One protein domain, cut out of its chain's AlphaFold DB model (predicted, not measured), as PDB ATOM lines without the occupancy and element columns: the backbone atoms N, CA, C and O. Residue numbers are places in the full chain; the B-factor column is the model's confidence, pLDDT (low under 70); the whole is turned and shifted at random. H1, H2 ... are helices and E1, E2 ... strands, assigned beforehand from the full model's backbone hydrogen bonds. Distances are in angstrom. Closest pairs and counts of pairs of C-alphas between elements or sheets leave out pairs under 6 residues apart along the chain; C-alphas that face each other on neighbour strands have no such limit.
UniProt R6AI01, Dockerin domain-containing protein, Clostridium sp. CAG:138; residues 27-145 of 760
ATOM      1  N   ARG A  27     -39.095 -43.322 -11.373       31.44
ATOM      2  CA  ARG A  27     -38.221 -42.620 -10.404       31.44
ATOM      3  C   ARG A  27     -36.921 -42.343 -11.172       31.44
ATOM      4  O   ARG A  27     -36.317 -43.266 -11.712       31.44
ATOM      5  N   THR A  28     -36.516 -41.080 -11.311       24.34
ATOM      6  CA  THR A  28     -35.100 -40.767 -11.578       24.34
ATOM      7  C   THR A  28     -34.273 -41.435 -10.484       24.34
ATOM      8  O   THR A  28     -34.771 -41.526  -9.371       24.34
ATOM      9  N   GLU A  29     -33.069 -41.912 -10.788       25.86
ATOM     10  CA  GLU A  29     -32.136 -42.623  -9.897       25.86
ATOM     11  C   GLU A  29     -31.769 -41.861  -8.595       25.86
ATOM     12  O   GLU A  29     -30.613 -41.530  -8.355       25.86
ATOM     13  N   THR A  30     -32.727 -41.576  -7.719       32.66
ATOM     14  CA  THR A  30     -32.492 -41.483  -6.284       32.66
ATOM     15  C   THR A  30     -32.517 -42.913  -5.770       32.66
ATOM     16  O   THR A  30     -33.538 -43.599  -5.801       32.66
ATOM     17  N   GLU A  31     -31.324 -43.389  -5.425       40.88
ATOM     18  CA  GLU A  31     -31.007 -44.715  -4.910       40.88
ATOM     19  C   GLU A  31     -32.082 -45.189  -3.922       40.88
ATOM     20  O   GLU A  31     -32.163 -44.690  -2.801       40.88
ATOM     21  N   ALA A  32     -32.919 -46.155  -4.315       50.94
ATOM     22  CA  ALA A  32     -33.762 -46.857  -3.358       50.94
ATOM     23  C   ALA A  32     -32.819 -47.541  -2.355       50.94
ATOM     24  O   ALA A  32     -32.195 -48.558  -2.667       50.94
ATOM     25  N   GLY A  33     -32.623 -46.915  -1.192       57.53
ATOM     26  CA  GLY A  33     -31.816 -47.486  -0.122       57.53
ATOM     27  C   GLY A  33     -32.402 -48.823   0.338       57.53
ATOM     28  O   GLY A  33     -33.526 -49.198   0.002       57.53
ATOM     29  N   GLY A  34     -31.633 -49.581   1.104       71.62
ATOM     30  CA  GLY A  34     -32.018 -50.915   1.535       71.62
ATOM     31  C   GLY A  34     -30.815 -51.801   1.786       71.62
ATOM     32  O   GLY A  34     -29.681 -51.336   1.926       71.62
ATOM     33  N   ILE A  35     -31.075 -53.101   1.841       74.00
ATOM     34  CA  ILE A  35     -30.068 -54.105   2.149       74.00
ATOM     35  C   ILE A  35     -29.973 -55.117   1.011       74.00
ATOM     36  O   ILE A  35     -30.978 -55.546   0.449       74.00
ATOM     37  N   THR A  36     -28.755 -55.500   0.654       75.44
ATOM     38  CA  THR A  36     -28.496 -56.612  -0.264       75.44
ATOM     39  C   THR A  36     -27.640 -57.633   0.462       75.44
ATOM     40  O   THR A  36     -26.561 -57.297   0.949       75.44
ATOM     41  N   SER A  37     -28.122 -58.871   0.556       70.75
ATOM     42  CA  SER A  37     -27.347 -59.985   1.095       70.75
ATOM     43  C   SER A  37     -26.577 -60.712  -0.005       70.75
ATOM     44  O   SER A  37     -26.974 -60.732  -1.172       70.75
ATOM     45  N   TYR A  38     -25.466 -61.326   0.385       74.44
ATOM     46  CA  TYR A  38     -24.622 -62.153  -0.471       74.44
ATOM     47  C   TYR A  38     -24.670 -63.621  -0.030       74.44
ATOM     48  O   TYR A  38     -25.396 -63.984   0.891       74.44
ATOM     49  N   ALA A  39     -23.933 -64.493  -0.725       74.50
ATOM     50  CA  ALA A  39     -23.913 -65.917  -0.409       74.50
ATOM     51  C   ALA A  39     -23.394 -66.181   1.015       74.50
ATOM     52  O   ALA A  39     -22.383 -65.614   1.429       74.50
ATOM     53  N   GLU A  40     -24.089 -67.067   1.723       76.94
ATOM     54  CA  GLU A  40     -23.728 -67.569   3.049       76.94
ATOM     55  C   GLU A  40     -22.481 -68.460   2.968       76.94
ATOM     56  O   GLU A  40     -22.363 -69.304   2.069       76.94
ATOM     57  N   ASP A  41     -21.534 -68.267   3.887       75.19
ATOM     58  CA  ASP A  41     -20.362 -69.134   3.997       75.19
ATOM     59  C   ASP A  41     -20.661 -70.435   4.767       75.19
ATOM     60  O   ASP A  41     -21.751 -70.657   5.288       75.19
ATOM     61  N   SER A  42     -19.683 -71.345   4.841       70.56
ATOM     62  CA  SER A  42     -19.862 -72.653   5.492       70.56
ATOM     63  C   SER A  42     -20.142 -72.592   7.000       70.56
ATOM     64  O   SER A  42     -20.423 -73.633   7.590       70.56
ATOM     65  N   ASN A  43     -20.019 -71.416   7.618       65.94
ATOM     66  CA  ASN A  43     -20.249 -71.178   9.040       65.94
ATOM     67  C   ASN A  43     -21.545 -70.388   9.299       65.94
ATOM     68  O   ASN A  43     -21.778 -69.992  10.439       65.94
ATOM     69  N   GLY A  44     -22.365 -70.147   8.271       67.69
ATOM     70  CA  GLY A  44     -23.610 -69.386   8.391       67.69
ATOM     71  C   GLY A  44     -23.452 -67.869   8.269       67.69
ATOM     72  O   GLY A  44     -24.443 -67.146   8.382       67.69
ATOM     73  N   VAL A  45     -22.229 -67.372   8.028       81.19
ATOM     74  CA  VAL A  45     -21.959 -65.932   7.967       81.19
ATOM     75  C   VAL A  45     -22.333 -65.402   6.592       81.19
ATOM     76  O   VAL A  45     -21.849 -65.877   5.563       81.19
ATOM     77  N   VAL A  46     -23.155 -64.358   6.591       81.25
ATOM     78  CA  VAL A  46     -23.626 -63.657   5.401       81.25
ATOM     79  C   VAL A  46     -23.035 -62.248   5.368       81.25
ATOM     80  O   VAL A  46     -22.931 -61.552   6.383       81.25
ATOM     81  N   GLU A  47     -22.634 -61.816   4.176       86.56
ATOM     82  CA  GLU A  47     -22.315 -60.417   3.896       86.56
ATOM     83  C   GLU A  47     -23.598 -59.653   3.565       86.56
ATOM     84  O   GLU A  47     -24.363 -60.064   2.695       86.56
ATOM     85  N   TYR A  48     -23.807 -58.519   4.230       85.00
ATOM     86  CA  TYR A  48     -24.888 -57.585   3.940       85.00
ATOM     87  C   TYR A  48     -24.304 -56.237   3.537       85.00
ATOM     88  O   TYR A  48     -23.615 -55.581   4.319       85.00
ATOM     89  N   GLU A  49     -24.581 -55.808   2.311       86.62
ATOM     90  CA  GLU A  49     -24.351 -54.434   1.884       86.62
ATOM     91  C   GLU A  49     -25.556 -53.579   2.249       86.62
ATOM     92  O   GLU A  49     -26.680 -53.845   1.827       86.62
ATOM     93  N   ILE A  50     -25.291 -52.544   3.035       84.06
ATOM     94  CA  ILE A  50     -26.278 -51.591   3.512       84.06
ATOM     95  C   ILE A  50     -26.129 -50.318   2.691       84.06
ATOM     96  O   ILE A  50     -25.056 -49.707   2.654       84.06
ATOM     97  N   LYS A  51     -27.227 -49.912   2.062       87.31
ATOM     98  CA  LYS A  51     -27.381 -48.625   1.391       87.31
ATOM     99  C   LYS A  51     -28.327 -47.770   2.231       87.31
ATOM    100  O   LYS A  51     -29.536 -48.003   2.175       87.31
ATOM    101  N   PRO A  52     -27.805 -46.835   3.044       88.31
ATOM    102  CA  PRO A  52     -28.627 -45.923   3.823       88.31
ATOM    103  C   PRO A  52     -29.681 -45.233   2.961       88.31
ATOM    104  O   PRO A  52     -29.357 -44.666   1.918       88.31
ATOM    105  N   ARG A  53     -30.932 -45.255   3.414       90.94
ATOM    106  CA  ARG A  53     -32.001 -44.441   2.833       90.94
ATOM    107  C   ARG A  53     -31.812 -42.980   3.227       90.94
ATOM    108  O   ARG A  53     -31.249 -42.673   4.282       90.94
ATOM    109  N   HIS A  54     -32.313 -42.074   2.403       92.50
ATOM    110  CA  HIS A  54     -32.437 -40.676   2.781       92.50
ATOM    111  C   HIS A  54     -33.607 -40.009   2.065       92.50
ATOM    112  O   HIS A  54     -33.981 -40.430   0.974       92.50
ATOM    113  N   SER A  55     -34.178 -38.983   2.692       93.81
ATOM    114  CA  SER A  55     -35.287 -38.217   2.116       93.81
ATOM    115  C   SER A  55     -34.789 -37.168   1.119       93.81
ATOM    116  O   SER A  55     -33.585 -36.893   1.006       93.81
ATOM    117  N   ASP A  56     -35.743 -36.501   0.469       92.12
ATOM    118  CA  ASP A  56     -35.520 -35.193  -0.145       92.12
ATOM    119  C   ASP A  56     -34.818 -34.232   0.831       92.12
ATOM    120  O   ASP A  56     -34.954 -34.324   2.055       92.12
ATOM    121  N   GLY A  57     -34.019 -33.318   0.276       93.69
ATOM    122  CA  GLY A  57     -33.257 -32.341   1.053       93.69
ATOM    123  C   GLY A  57     -32.017 -32.894   1.760       93.69
ATOM    124  O   GLY A  57     -31.247 -32.098   2.293       93.69
ATOM    125  N   VAL A  58     -31.775 -34.209   1.729       95.81
ATOM    126  CA  VAL A  58     -30.597 -34.846   2.336       95.81
ATOM    127  C   VAL A  58     -29.607 -35.281   1.261       95.81
ATOM    128  O   VAL A  58     -29.966 -35.881   0.254       95.81
ATOM    129  N   THR A  59     -28.326 -35.000   1.484       95.44
ATOM    130  CA  THR A  59     -27.213 -35.603   0.740       95.44
ATOM    131  C   THR A  59     -26.371 -36.420   1.707       95.44
ATOM    132  O   THR A  59     -25.914 -35.887   2.721       95.44
ATOM    133  N   LEU A  60     -26.167 -37.702   1.400       93.81
ATOM    134  CA  LEU A  60     -25.350 -38.603   2.208       93.81
ATOM    135  C   LEU A  60     -23.983 -38.853   1.571       93.81
ATOM    136  O   LEU A  60     -23.872 -39.230   0.410       93.81
ATOM    137  N   GLU A  61     -22.938 -38.710   2.379       93.56
ATOM    138  CA  GLU A  61     -21.577 -39.129   2.066       93.56
ATOM    139  C   GLU A  61     -21.234 -40.345   2.935       93.56
ATOM    140  O   GLU A  61     -21.146 -40.250   4.164       93.56
ATOM    141  N   TYR A  62     -21.048 -41.508   2.309       89.81
ATOM    142  CA  TYR A  62     -20.677 -42.744   2.995       89.81
ATOM    143  C   TYR A  62     -19.830 -43.639   2.087       89.81
ATOM    144  O   TYR A  62     -19.948 -43.624   0.863       89.81
ATOM    145  N   SER A  63     -18.935 -44.422   2.686       83.81
ATOM    146  CA  SER A  63     -18.236 -45.500   1.979       83.81
ATOM    147  C   SER A  63     -19.106 -46.751   1.939       83.81
ATOM    148  O   SER A  63     -19.936 -46.927   2.825       83.81
ATOM    149  N   LYS A  64     -18.851 -47.668   0.996       80.44
ATOM    150  CA  LYS A  64     -19.537 -48.966   0.922       80.44
ATOM    151  C   LYS A  64     -19.640 -49.637   2.306       80.44
ATOM    152  O   LYS A  64     -18.633 -50.077   2.871       80.44
ATOM    153  N   THR A  65     -20.860 -49.737   2.831       83.62
ATOM    154  CA  THR A  65     -21.136 -50.286   4.164       83.62
ATOM    155  C   THR A  65     -21.470 -51.766   4.042       83.62
ATOM    156  O   THR A  65     -22.626 -52.142   3.911       83.62
ATOM    157  N   VAL A  66     -20.446 -52.619   4.054       88.44
ATOM    158  CA  VAL A  66     -20.631 -54.077   4.167       88.44
ATOM    159  C   VAL A  66     -20.485 -54.487   5.625       88.44
ATOM    160  O   VAL A  66     -19.461 -54.159   6.230       88.44
ATOM    161  N   LEU A  67     -21.470 -55.188   6.177       90.44
ATOM    162  CA  LEU A  67     -21.398 -55.823   7.491       90.44
ATOM    163  C   LEU A  67     -21.488 -57.338   7.324       90.44
ATOM    164  O   LEU A  67     -22.280 -57.837   6.528       90.44
ATOM    165  N   ARG A  68     -20.656 -58.066   8.067       90.69
ATOM    166  CA  ARG A  68     -20.621 -59.533   8.074       90.69
ATOM    167  C   ARG A  68     -21.220 -60.037   9.364       90.69
ATOM    168  O   ARG A  68     -20.893 -59.503  10.424       90.69
ATOM    169  N   GLY A  69     -22.069 -61.048   9.282       86.44
ATOM    170  CA  GLY A  69     -22.720 -61.587  10.463       86.44
ATOM    171  C   GLY A  69     -23.677 -62.727  10.172       86.44
ATOM    172  O   GLY A  69     -23.908 -63.080   9.018       86.44
ATOM    173  N   ASN A  70     -24.227 -63.282  11.241       78.38
ATOM    174  CA  ASN A  70     -25.245 -64.322  11.187       78.38
ATOM    175  C   ASN A  70     -26.605 -63.677  11.458       78.38
ATOM    176  O   ASN A  70     -26.736 -62.916  12.417       78.38
ATOM    177  N   LEU A  71     -27.603 -63.975  10.626       69.31
ATOM    178  CA  LEU A  71     -28.986 -63.562  10.855       69.31
ATOM    179  C   LEU A  71     -29.777 -64.748  11.404       69.31
ATOM    180  O   LEU A  71     -29.967 -65.743  10.708       69.31
ATOM    181  N   HIS A  72     -30.265 -64.630  12.634       62.16
ATOM    182  CA  HIS A  72     -31.115 -65.639  13.253       62.16
ATOM    183  C   HIS A  72     -32.303 -64.967  13.936       62.16
ATOM    184  O   HIS A  72     -32.113 -64.071  14.751       62.16
ATOM    185  N   SER A  73     -33.526 -65.362  13.573       57.09
ATOM    186  CA  SER A  73     -34.774 -64.884  14.198       57.09
ATOM    187  C   SER A  73     -34.884 -63.358  14.349       57.09
ATOM    188  O   SER A  73     -35.437 -62.851  15.315       57.09
ATOM    189  N   GLY A  74     -34.351 -62.612  13.378       60.00
ATOM    190  CA  GLY A  74     -34.410 -61.149  13.346       60.00
ATOM    191  C   GLY A  74     -33.286 -60.436  14.053       60.00
ATOM    192  O   GLY A  74     -33.273 -59.210  14.112       60.00
ATOM    193  N   VAL A  75     -32.306 -61.203  14.501       63.66
ATOM    194  CA  VAL A  75     -31.119 -60.720  15.174       63.66
ATOM    195  C   VAL A  75     -29.936 -60.877  14.238       63.66
ATOM    196  O   VAL A  75     -29.647 -61.980  13.771       63.66
ATOM    197  N   PHE A  76     -29.260 -59.768  13.950       74.44
ATOM    198  CA  PHE A  76     -28.018 -59.779  13.192       74.44
ATOM    199  C   PHE A  76     -26.832 -59.686  14.148       74.44
ATOM    200  O   PHE A  76     -26.589 -58.632  14.741       74.44
ATOM    201  N   THR A  77     -26.096 -60.786  14.288       81.56
ATOM    202  CA  THR A  77     -24.890 -60.871  15.115       81.56
ATOM    203  C   THR A  77     -23.657 -60.634  14.260       81.56
ATOM    204  O   THR A  77     -23.407 -61.376  13.309       81.56
ATOM    205  N   PHE A  78     -22.859 -59.623  14.593       87.06
ATOM    206  CA  PHE A  78     -21.684 -59.263  13.805       87.06
ATOM    207  C   PHE A  78     -20.598 -60.341  13.906       87.06
ATOM    208  O   PHE A  78     -20.215 -60.762  14.993       87.06
ATOM    209  N   ALA A  79     -20.035 -60.743  12.772       88.56
ATOM    210  CA  ALA A  79     -18.879 -61.637  12.706       88.56
ATOM    211  C   ALA A  79     -17.546 -60.882  12.861       88.56
ATOM    212  O   ALA A  79     -16.508 -61.491  13.110       88.56
ATOM    213  N   GLU A  80     -17.553 -59.555  12.702       92.06
ATOM    214  CA  GLU A  80     -16.353 -58.723  12.745       92.06
ATOM    215  C   GLU A  80     -16.609 -57.368  13.410       92.06
ATOM    216  O   GLU A  80     -17.714 -56.825  13.372       92.06
ATOM    217  N   THR A  81     -15.553 -56.803  14.000       94.00
ATOM    218  CA  THR A  81     -15.589 -55.446  14.545       94.00
ATOM    219  C   THR A  81     -15.302 -54.442  13.436       94.00
ATOM    220  O   THR A  81     -14.241 -54.484  12.809       94.00
ATOM    221  N   LYS A  82     -16.230 -53.514  13.210       92.56
ATOM    222  CA  LYS A  82     -16.154 -52.504  12.155       92.56
ATOM    223  C   LYS A  82     -16.904 -51.241  12.558       92.56
ATOM    224  O   LYS A  82     -17.935 -51.299  13.217       92.56
ATOM    225  N   THR A  83     -16.422 -50.088  12.112       92.19
ATOM    226  CA  THR A  83     -17.156 -48.829  12.266       92.19
ATOM    227  C   THR A  83     -17.877 -48.486  10.970       92.19
ATOM    228  O   THR A  83     -17.263 -48.424   9.906       92.19
ATOM    229  N   VAL A  84     -19.182 -48.252  11.070       92.31
ATOM    230  CA  VAL A  84     -19.993 -47.642  10.015       92.31
ATOM    231  C   VAL A  84     -19.974 -46.138  10.234       92.31
ATOM    232  O   VAL A  84     -20.241 -45.688  11.347       92.31
ATOM    233  N   THR A  85     -19.676 -45.356   9.200       93.25
ATOM    234  CA  THR A  85     -19.705 -43.890   9.265       93.25
ATOM    235  C   THR A  85     -20.424 -43.334   8.051       93.25
ATOM    236  O   THR A  85     -20.129 -43.722   6.921       93.25
ATOM    237  N   LEU A  86     -21.332 -42.395   8.296       94.19
ATOM    238  CA  LEU A  86     -22.006 -41.618   7.264       94.19
ATOM    239  C   LEU A  86     -22.059 -40.147   7.682       94.19
ATOM    240  O   LEU A  86     -22.075 -39.824   8.874       94.19
ATOM    241  N   VAL A  87     -22.036 -39.249   6.706       96.44
ATOM    242  CA  VAL A  87     -22.155 -37.804   6.916       96.44
ATOM    243  C   VAL A  87     -23.341 -37.305   6.107       96.44
ATOM    244  O   VAL A  87     -23.395 -37.515   4.901       96.44
ATOM    245  N   ALA A  88     -24.288 -36.654   6.775       97.00
ATOM    246  CA  ALA A  88     -25.469 -36.078   6.154       97.00
ATOM    247  C   ALA A  88     -25.345 -34.557   6.046       97.00
ATOM    248  O   ALA A  88     -24.941 -33.883   6.999       97.00
ATOM    249  N   ARG A  89     -25.723 -34.020   4.889       97.50
ATOM    250  CA  ARG A  89     -25.888 -32.585   4.635       97.50
ATOM    251  C   ARG A  89     -27.341 -32.304   4.295       97.50
ATOM    252  O   ARG A  89     -27.969 -33.103   3.607       97.50
ATOM    253  N   PHE A  90     -27.835 -31.160   4.750       95.81
ATOM    254  CA  PHE A  90     -29.222 -30.747   4.578       95.81
ATOM    255  C   PHE A  90     -29.275 -29.503   3.694       95.81
ATOM    256  O   PHE A  90     -28.477 -28.579   3.865       95.81
ATOM    257  N   ALA A  91     -30.165 -29.514   2.707       95.94
ATOM    258  CA  ALA A  91     -30.400 -28.381   1.824       95.94
ATOM    259  C   ALA A  91     -31.088 -27.222   2.571       95.94
ATOM    260  O   ALA A  91     -31.647 -27.395   3.649       95.94
ATOM    261  N   GLU A  92     -31.060 -26.027   1.982       94.94
ATOM    262  CA  GLU A  92     -31.778 -24.864   2.516       94.94
ATOM    263  C   GLU A  92     -33.280 -25.161   2.684       94.94
ATOM    264  O   GLU A  92     -33.892 -25.761   1.799       94.94
ATOM    265  N   GLY A  93     -33.843 -24.765   3.832       96.06
ATOM    266  CA  GLY A  93     -35.225 -25.052   4.241       96.06
ATOM    267  C   GLY A  93     -35.482 -26.494   4.702       96.06
ATOM    268  O   GLY A  93     -36.631 -26.874   4.916       96.06
ATOM    269  N   TRP A  94     -34.433 -27.308   4.865       97.38
ATOM    270  CA  TRP A  94     -34.524 -28.661   5.414       97.38
ATOM    271  C   TRP A  94     -33.741 -28.784   6.719       97.38
ATOM    272  O   TRP A  94     -32.632 -28.263   6.853       97.38
ATOM    273  N   SER A  95     -34.289 -29.527   7.679       95.19
ATOM    274  CA  SER A  95     -33.642 -29.797   8.968       95.19
ATOM    275  C   SER A  95     -33.649 -31.284   9.292       95.19
ATOM    276  O   SER A  95     -34.646 -31.954   9.049       95.19
ATOM    277  N   TYR A  96     -32.569 -31.798   9.882       95.56
ATOM    278  CA  TYR A  96     -32.515 -33.180  10.370       95.56
ATOM    279  C   TYR A  96     -33.684 -33.497  11.310       95.56
ATOM    280  O   TYR A  96     -33.931 -32.741  12.249       95.56
ATOM    281  N   ASN A  97     -34.363 -34.620  11.075       91.94
ATOM    282  CA  ASN A  97     -35.388 -35.137  11.972       91.94
ATOM    283  C   ASN A  97     -34.834 -36.352  12.726       91.94
ATOM    284  O   ASN A  97     -34.671 -37.424  12.145       91.94
ATOM    285  N   ASP A  98     -34.514 -36.187  14.006       84.75
ATOM    286  CA  ASP A  98     -33.944 -37.251  14.838       84.75
ATOM    287  C   ASP A  98     -34.970 -38.302  15.268       84.75
ATOM    288  O   ASP A  98     -34.607 -39.461  15.454       84.75
ATOM    289  N   LYS A  99     -36.235 -37.897  15.391       82.62
ATOM    290  CA  LYS A  99     -37.338 -38.743  15.840       82.62
ATOM    291  C   LYS A  99     -37.659 -39.878  14.869       82.62
ATOM    292  O   LYS A  99     -37.846 -41.010  15.303       82.62
ATOM    293  N   TYR A 100     -37.733 -39.573  13.577       86.44
ATOM    294  CA  TYR A 100     -38.140 -40.522  12.539       86.44
ATOM    295  C   TYR A 100     -36.965 -41.033  11.699       86.44
ATOM    296  O   TYR A 100     -37.130 -41.968  10.920       86.44
ATOM    297  N   SER A 101     -35.758 -40.480  11.868       88.00
ATOM    298  CA  SER A 101     -34.550 -41.092  11.302       88.00
ATOM    299  C   SER A 101     -34.167 -42.366  12.052       88.00
ATOM    300  O   SER A 101     -34.155 -42.421  13.281       88.00
ATOM    301  N   VAL A 102     -33.754 -43.384  11.305       85.69
ATOM    302  CA  VAL A 102     -33.374 -44.694  11.834       85.69
ATOM    303  C   VAL A 102     -31.882 -44.902  11.612       85.69
ATOM    304  O   VAL A 102     -31.421 -45.151  10.501       85.69
ATOM    305  N   PHE A 103     -31.100 -44.817  12.686       87.50
ATOM    306  CA  PHE A 103     -29.670 -45.126  12.648       87.50
ATOM    307  C   PHE A 103     -29.268 -45.955  13.864       87.50
ATOM    308  O   PHE A 103     -28.969 -45.399  14.922       87.50
ATOM    309  N   PHE A 104     -29.297 -47.282  13.720       82.56
ATOM    310  CA  PHE A 104     -29.049 -48.244  14.801       82.56
ATOM    311  C   PHE A 104     -29.761 -47.889  16.129       82.56
ATOM    312  O   PHE A 104     -29.092 -47.754  17.163       82.56
ATOM    313  N   PRO A 105     -31.088 -47.623  16.119       69.81
ATOM    314  CA  PRO A 105     -31.823 -47.215  17.317       69.81
ATOM    315  C   PRO A 105     -31.760 -48.246  18.435       69.81
ATOM    316  O   PRO A 105     -31.669 -47.843  19.591       69.81
ATOM    317  N   SER A 106     -31.665 -49.537  18.104       62.62
ATOM    318  CA  SER A 106     -31.581 -50.600  19.103       62.62
ATOM    319  C   SER A 106     -30.311 -50.518  19.973       62.62
ATOM    320  O   SER A 106     -30.258 -51.072  21.065       62.62
ATOM    321  N   ASN A 107     -29.262 -49.809  19.532       70.88
ATOM    322  CA  ASN A 107     -27.957 -49.803  20.198       70.88
ATOM    323  C   ASN A 107     -27.359 -48.389  20.360       70.88
ATOM    324  O   ASN A 107     -26.288 -48.084  19.814       70.88
ATOM    325  N   PRO A 108     -27.986 -47.510  21.168       72.44
ATOM    326  CA  PRO A 108     -27.577 -46.113  21.285       72.44
ATOM    327  C   PRO A 108     -26.180 -45.935  21.898       72.44
ATOM    328  O   PRO A 108     -25.478 -44.991  21.548       72.44
ATOM    329  N   ALA A 109     -25.733 -46.855  22.759       77.00
ATOM    330  CA  ALA A 109     -24.406 -46.801  23.378       77.00
ATOM    331  C   ALA A 109     -23.251 -47.016  22.379       77.00
ATOM    332  O   ALA A 109     -22.125 -46.595  22.635       77.00
ATOM    333  N   ARG A 110     -23.523 -47.671  21.242       85.56
ATOM    334  CA  ARG A 110     -22.531 -47.963  20.193       85.56
ATOM    335  C   ARG A 110     -22.614 -47.005  19.009       85.56
ATOM    336  O   ARG A 110     -21.784 -47.108  18.102       85.56
ATOM    337  N   ARG A 111     -23.578 -46.075  19.013       88.44
ATOM    338  CA  ARG A 111     -23.722 -45.037  17.989       88.44
ATOM    339  C   ARG A 111     -23.290 -43.665  18.496       88.44
ATOM    340  O   ARG A 111     -23.259 -43.381  19.687       88.44
ATOM    341  N   THR A 112     -22.958 -42.782  17.573       90.06
ATOM    342  CA  THR A 112     -22.577 -41.398  17.838       90.06
ATOM    343  C   THR A 112     -23.131 -40.528  16.721       90.06
ATOM    344  O   THR A 112     -22.944 -40.850  15.549       90.06
ATOM    345  N   ILE A 113     -23.815 -39.444  17.085       92.25
ATOM    346  CA  ILE A 113     -24.400 -38.468  16.161       92.25
ATOM    347  C   ILE A 113     -23.832 -37.102  16.546       92.25
ATOM    348  O   ILE A 113     -24.025 -36.647  17.671       92.25
ATOM    349  N   LEU A 114     -23.066 -36.484  15.649       92.94
ATOM    350  CA  LEU A 114     -22.309 -35.263  15.926       92.94
ATOM    351  C   LEU A 114     -22.579 -34.204  14.865       92.94
ATOM    352  O   LEU A 114     -22.350 -34.439  13.680       92.94
ATOM    353  N   LEU A 115     -22.997 -33.021  15.309       93.50
ATOM    354  CA  LEU A 115     -23.061 -31.833  14.468       93.50
ATOM    355  C   LEU A 115     -21.644 -31.289  14.244       93.50
ATOM    356  O   LEU A 115     -20.939 -30.939  15.193       93.50
ATOM    357  N   ASN A 116     -21.229 -31.220  12.986       92.12
ATOM    358  CA  ASN A 116     -19.951 -30.654  12.581       92.12
ATOM    359  C   ASN A 116     -20.044 -29.125  12.462       92.12
ATOM    360  O   ASN A 116     -21.119 -28.538  12.348       92.12
ATOM    361  N   SER A 117     -18.887 -28.461  12.423       91.69
ATOM    362  CA  SER A 117     -18.798 -27.002  12.272       91.69
ATOM    363  C   SER A 117     -19.347 -26.469  10.943       91.69
ATOM    364  O   SER A 117     -19.642 -25.284  10.843       91.69
ATOM    365  N   ASP A 118     -19.450 -27.321   9.921       91.00
ATOM    366  CA  ASP A 118     -20.015 -27.000   8.605       91.00
ATOM    367  C   ASP A 118     -21.518 -27.330   8.505       91.00
ATOM    368  O   ASP A 118     -22.044 -27.449   7.400       91.00
ATOM    369  N   ALA A 119     -22.184 -27.514   9.651       90.06
ATOM    370  CA  ALA A 119     -23.587 -27.907   9.798       90.06
ATOM    371  C   ALA A 119     -23.957 -29.299   9.245       90.06
ATOM    372  O   ALA A 119     -25.120 -29.693   9.323       90.06
ATOM    373  N   SER A 120     -22.994 -30.083   8.741       95.94
ATOM    374  CA  SER A 120     -23.236 -31.501   8.451       95.94
ATOM    375  C   SER A 120     -23.349 -32.315   9.740       95.94
ATOM    376  O   SER A 120     -22.762 -31.961  10.764       95.94
ATOM    377  N   ILE A 121     -24.063 -33.436   9.696       96.81
ATOM    378  CA  ILE A 121     -24.182 -34.354  10.831       96.81
ATOM    379  C   ILE A 121     -23.428 -35.635  10.505       96.81
ATOM    380  O   ILE A 121     -23.715 -36.306   9.517       96.81
ATOM    381  N   ARG A 122     -22.449 -35.987  11.339       96.38
ATOM    382  CA  ARG A 122     -21.746 -37.267  11.263       96.38
ATOM    383  C   ARG A 122     -22.440 -38.283  12.151       96.38
ATOM    384  O   ARG A 122     -22.569 -38.073  13.353       96.38
ATOM    385  N   PHE A 123     -22.758 -39.422  11.568       95.19
ATOM    386  CA  PHE A 123     -23.268 -40.593  12.252       95.19
ATOM    387  C   PHE A 123     -22.184 -41.663  12.235       95.19
ATOM    388  O   PHE A 123     -21.480 -41.856  11.239       95.19
ATOM    389  N   SER A 124     -21.983 -42.340  13.355       94.56
ATOM    390  CA  SER A 124     -21.019 -43.430  13.469       94.56
ATOM    391  C   SER A 124     -21.585 -44.535  14.336       94.56
ATOM    392  O   SER A 124     -22.184 -44.239  15.361       94.56
ATOM    393  N   PHE A 125     -21.399 -45.790  13.941       93.75
ATOM    394  CA  PHE A 125     -21.824 -46.962  14.702       93.75
ATOM    395  C   PHE A 125     -20.694 -47.983  14.778       93.75
ATOM    396  O   PHE A 125     -20.057 -48.277  13.767       93.75
ATOM    397  N   SER A 126     -20.449 -48.523  15.968       94.19
ATOM    398  CA  SER A 126     -19.447 -49.566  16.197       94.19
ATOM    399  C   SER A 126     -20.107 -50.946  16.202       94.19
ATOM    400  O   SER A 126     -20.651 -51.392  17.217       94.19
ATOM    401  N   ALA A 127     -20.037 -51.640  15.064       92.19
ATOM    402  CA  ALA A 127     -20.275 -53.076  15.002       92.19
ATOM    403  C   ALA A 127     -19.115 -53.782  15.712       92.19
ATOM    404  O   ALA A 127     -17.952 -53.467  15.461       92.19
ATOM    405  N   ILE A 128     -19.419 -54.694  16.629       91.00
ATOM    406  CA  ILE A 128     -18.432 -55.410  17.443       91.00
ATOM    407  C   ILE A 128     -18.693 -56.895  17.233       91.00
ATOM    408  O   ILE A 128     -19.838 -57.318  17.358       91.00
ATOM    409  N   ALA A 129     -17.659 -57.668  16.906       89.31
ATOM    410  CA  ALA A 129     -17.795 -59.106  16.699       89.31
ATOM    411  C   ALA A 129     -18.452 -59.789  17.916       89.31
ATOM    412  O   ALA A 129     -18.042 -59.543  19.049       89.31
ATOM    413  N   GLY A 130     -19.451 -60.636  17.673       80.44
ATOM    414  CA  GLY A 130     -20.249 -61.321  18.694       80.44
ATOM    415  C   GLY A 130     -21.444 -60.520  19.223       80.44
ATOM    416  O   GLY A 130     -22.375 -61.113  19.757       80.44
ATOM    417  N   GLU A 131     -21.475 -59.199  19.032       82.12
ATOM    418  CA  GLU A 131     -22.606 -58.360  19.443       82.12
ATOM    419  C   GLU A 131     -23.718 -58.365  18.394       82.12
ATOM    420  O   GLU A 131     -23.479 -58.615  17.211       82.12
ATOM    421  N   SER A 132     -24.938 -58.029  18.813       78.44
ATOM    422  CA  SER A 132     -26.123 -58.116  17.954       78.44
ATOM    423  C   SER A 132     -26.902 -56.807  17.840       78.44
ATOM    424  O   SER A 132     -26.802 -55.937  18.704       78.44
ATOM    425  N   VAL A 133     -27.669 -56.667  16.763       72.50
ATOM    426  CA  VAL A 133     -28.675 -55.609  16.546       72.50
ATOM    427  C   VAL A 133     -29.954 -56.227  15.981       72.50
ATOM    428  O   VAL A 133     -29.906 -57.327  15.417       72.50
ATOM    429  N   ALA A 134     -31.072 -55.503  16.075       71.56
ATOM    430  CA  ALA A 134     -32.262 -55.833  15.298       71.56
ATOM    431  C   ALA A 134     -31.906 -55.834  13.807       71.56
ATOM    432  O   ALA A 134     -31.173 -54.962  13.337       71.56
ATOM    433  N   PHE A 135     -32.429 -56.774  13.030       74.94
ATOM    434  CA  PHE A 135     -32.213 -56.758  11.585       74.94
ATOM    435  C   PHE A 135     -32.862 -55.528  10.924       74.94
ATOM    436  O   PHE A 135     -32.341 -55.018   9.929       74.94
ATOM    437  N   SER A 136     -33.937 -54.996  11.516       72.31
ATOM    438  CA  SER A 136     -34.567 -53.723  11.134       72.31
ATOM    439  C   SER A 136     -33.631 -52.524  11.219       72.31
ATOM    440  O   SER A 136     -33.687 -51.669  10.336       72.31
ATOM    441  N   ASP A 137     -32.676 -52.508  12.153       77.69
ATOM    442  CA  ASP A 137     -31.644 -51.464  12.211       77.69
ATOM    443  C   ASP A 137     -30.782 -51.413  10.940       77.69
ATOM    444  O   ASP A 137     -30.194 -50.368  10.649       77.69
ATOM    445  N   LEU A 138     -30.683 -52.519  10.190       81.12
ATOM    446  CA  LEU A 138     -29.942 -52.576   8.932       81.12
ATOM    447  C   LEU A 138     -30.830 -52.217   7.738       81.12
ATOM    448  O   LEU A 138     -30.418 -51.401   6.913       81.12
ATOM    449  N   TYR A 139     -32.020 -52.819   7.608       77.31
ATOM    450  CA  TYR A 139     -32.851 -52.635   6.406       77.31
ATOM    451  C   TYR A 139     -33.711 -51.361   6.424       77.31
ATOM    452  O   TYR A 139     -34.093 -50.890   5.351       77.31
ATOM    453  N   LEU A 140     -33.983 -50.781   7.602       80.62
ATOM    454  CA  LEU A 140     -34.654 -49.480   7.751       80.62
ATOM    455  C   LEU A 140     -33.684 -48.317   7.949       80.62
ATOM    456  O   LEU A 140     -34.150 -47.193   8.121       80.62
ATOM    457  N   LEU A 141     -32.365 -48.553   7.918       88.12
ATOM    458  CA  LEU A 141     -31.371 -47.502   8.121       88.12
ATOM    459  C   LEU A 141     -31.632 -46.335   7.159       88.12
ATOM    460  O   LEU A 141     -31.487 -46.475   5.941       88.12
ATOM    461  N   GLY A 142     -31.998 -45.182   7.714       90.44
ATOM    462  CA  GLY A 142     -32.476 -44.038   6.955       90.44
ATOM    463  C   GLY A 142     -32.272 -42.719   7.686       90.44
ATOM    464  O   GLY A 142     -32.560 -42.612   8.876       90.44
ATOM    465  N   ILE A 143     -31.767 -41.711   6.973       93.62
ATOM    466  CA  ILE A 143     -31.580 -40.351   7.488       93.62
ATOM    467  C   ILE A 143     -32.563 -39.420   6.785       93.62
ATOM    468  O   ILE A 143     -32.432 -39.154   5.591       93.62
ATOM    469  N   TYR A 144     -33.530 -38.908   7.535       94.50
ATOM    470  CA  TYR A 144     -34.632 -38.120   6.998       94.50
ATOM    471  C   TYR A 144     -34.619 -36.685   7.530       94.50
ATOM    472  O   TYR A 144     -34.052 -36.373   8.585       94.50
ATOM    473  N   ALA A 145     -35.240 -35.795   6.765       94.94
ATOM    474  CA  ALA A 145     -35.318 -34.376   7.057       94.94
ATOM    475  C   ALA A 145     -36.764 -33.881   7.074       94.94
ATOM    476  O   ALA A 145     -37.603 -34.334   6.299       94.94
TER     477      ALA A 145
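Overview. This is residues 27 to 145 of the 760 residues of the protein "Dockerin domain-containing protein" of Clostridium sp. CAG:138 (UniProt R6AI01). Two twisted antiparallel sheets follow one another along the longest axis as one long curved wall, joined where E3 runs on into E4. At one end E5 and E10 fold over one face of this wall, and the short helix H1 follows E10 and sits beside the strands of the five-stranded sheet, close to E1. The 119 printed residues have ten named strands, E1 to E10, then H1; the sheets have the orders E1 E2 E4 E5 E10 and E3 E6 E9 E8. The class is mostly strand, with under half of the residues in named elements. The whole is compact, with a radius of gyration of the C-alphas of 14.6 A and spans of 49 by 35 by 22 A.

Along the chain. In the larger sheet, E1 is residues 34 to 37, beginning at C-alpha 34 (-32.018, -50.915, 1.535), E2 46 to 51, 16.0 A long, E4 65 to 72, 20.4 A, E5 75 to 78, and E10 132 to 134. In the other, E3 is 58 to 62, 12.7 A, E6 82 to 90, 26.5 A, E9 121 to 127, 19.6 A, and E8 111 to 115, 13.7 A. E6 ends at C-alpha 90 (-29.222, -30.747, 4.578). E7 is 94 to 96; H1 is 136 to 139, ending at C-alpha 139 (-32.851, -52.635, 6.406).

Arrangement. The five-stranded sheet is strongly twisted, with edge strands E1 and E10. E1 and E2 form a hairpin, with N 36 and O 49 2.9 A apart. E2 is antiparallel to E4, with N 48 to O 67 at 2.8 A. E4 bends by 59 degrees at residue 69, pairing with E2 over 65 to 69 and with E5 over 69 to 72. E4 and E5 form a hairpin, with N 70 to O 77 at 2.9 A; E5 is antiparallel to E10, with N 76 to O 133 at 2.9 A. H1, too short for an O i to N i+4 pair, is on this sheet but only just at the sheet's level, height 3.8 A; its C-alpha 139 is 5.2 A from C-alpha 34 of E1. E3 and E4 meet only through their link. In the second sheet, only just strongly twisted, E3 and E6 have N 61 to O 87 at 2.8 A, E6 and E9 N 84 to O 125 at 2.8 A, and the hairpin E8 and E9 N 112 to O 124 at 2.8 A. E7 pairs with no named strand; its closest C-alpha to E6 is that of Tyr 96, 7.1 A from that of Phe 90. Residues 53 to 54 pair parallel with 142 to 143.

Size, cuts and confidence. The C-alphas farthest apart, of Ser 42 and Gly 93, are 50.0 A apart. The printed part has no cut, and E7 to E8 is a long link of 14 residues. Mean pLDDT of the printed part is 82.4; it is under 70 at residues 27 to 33, 43 to 44, 71 to 75 and 105 to 106.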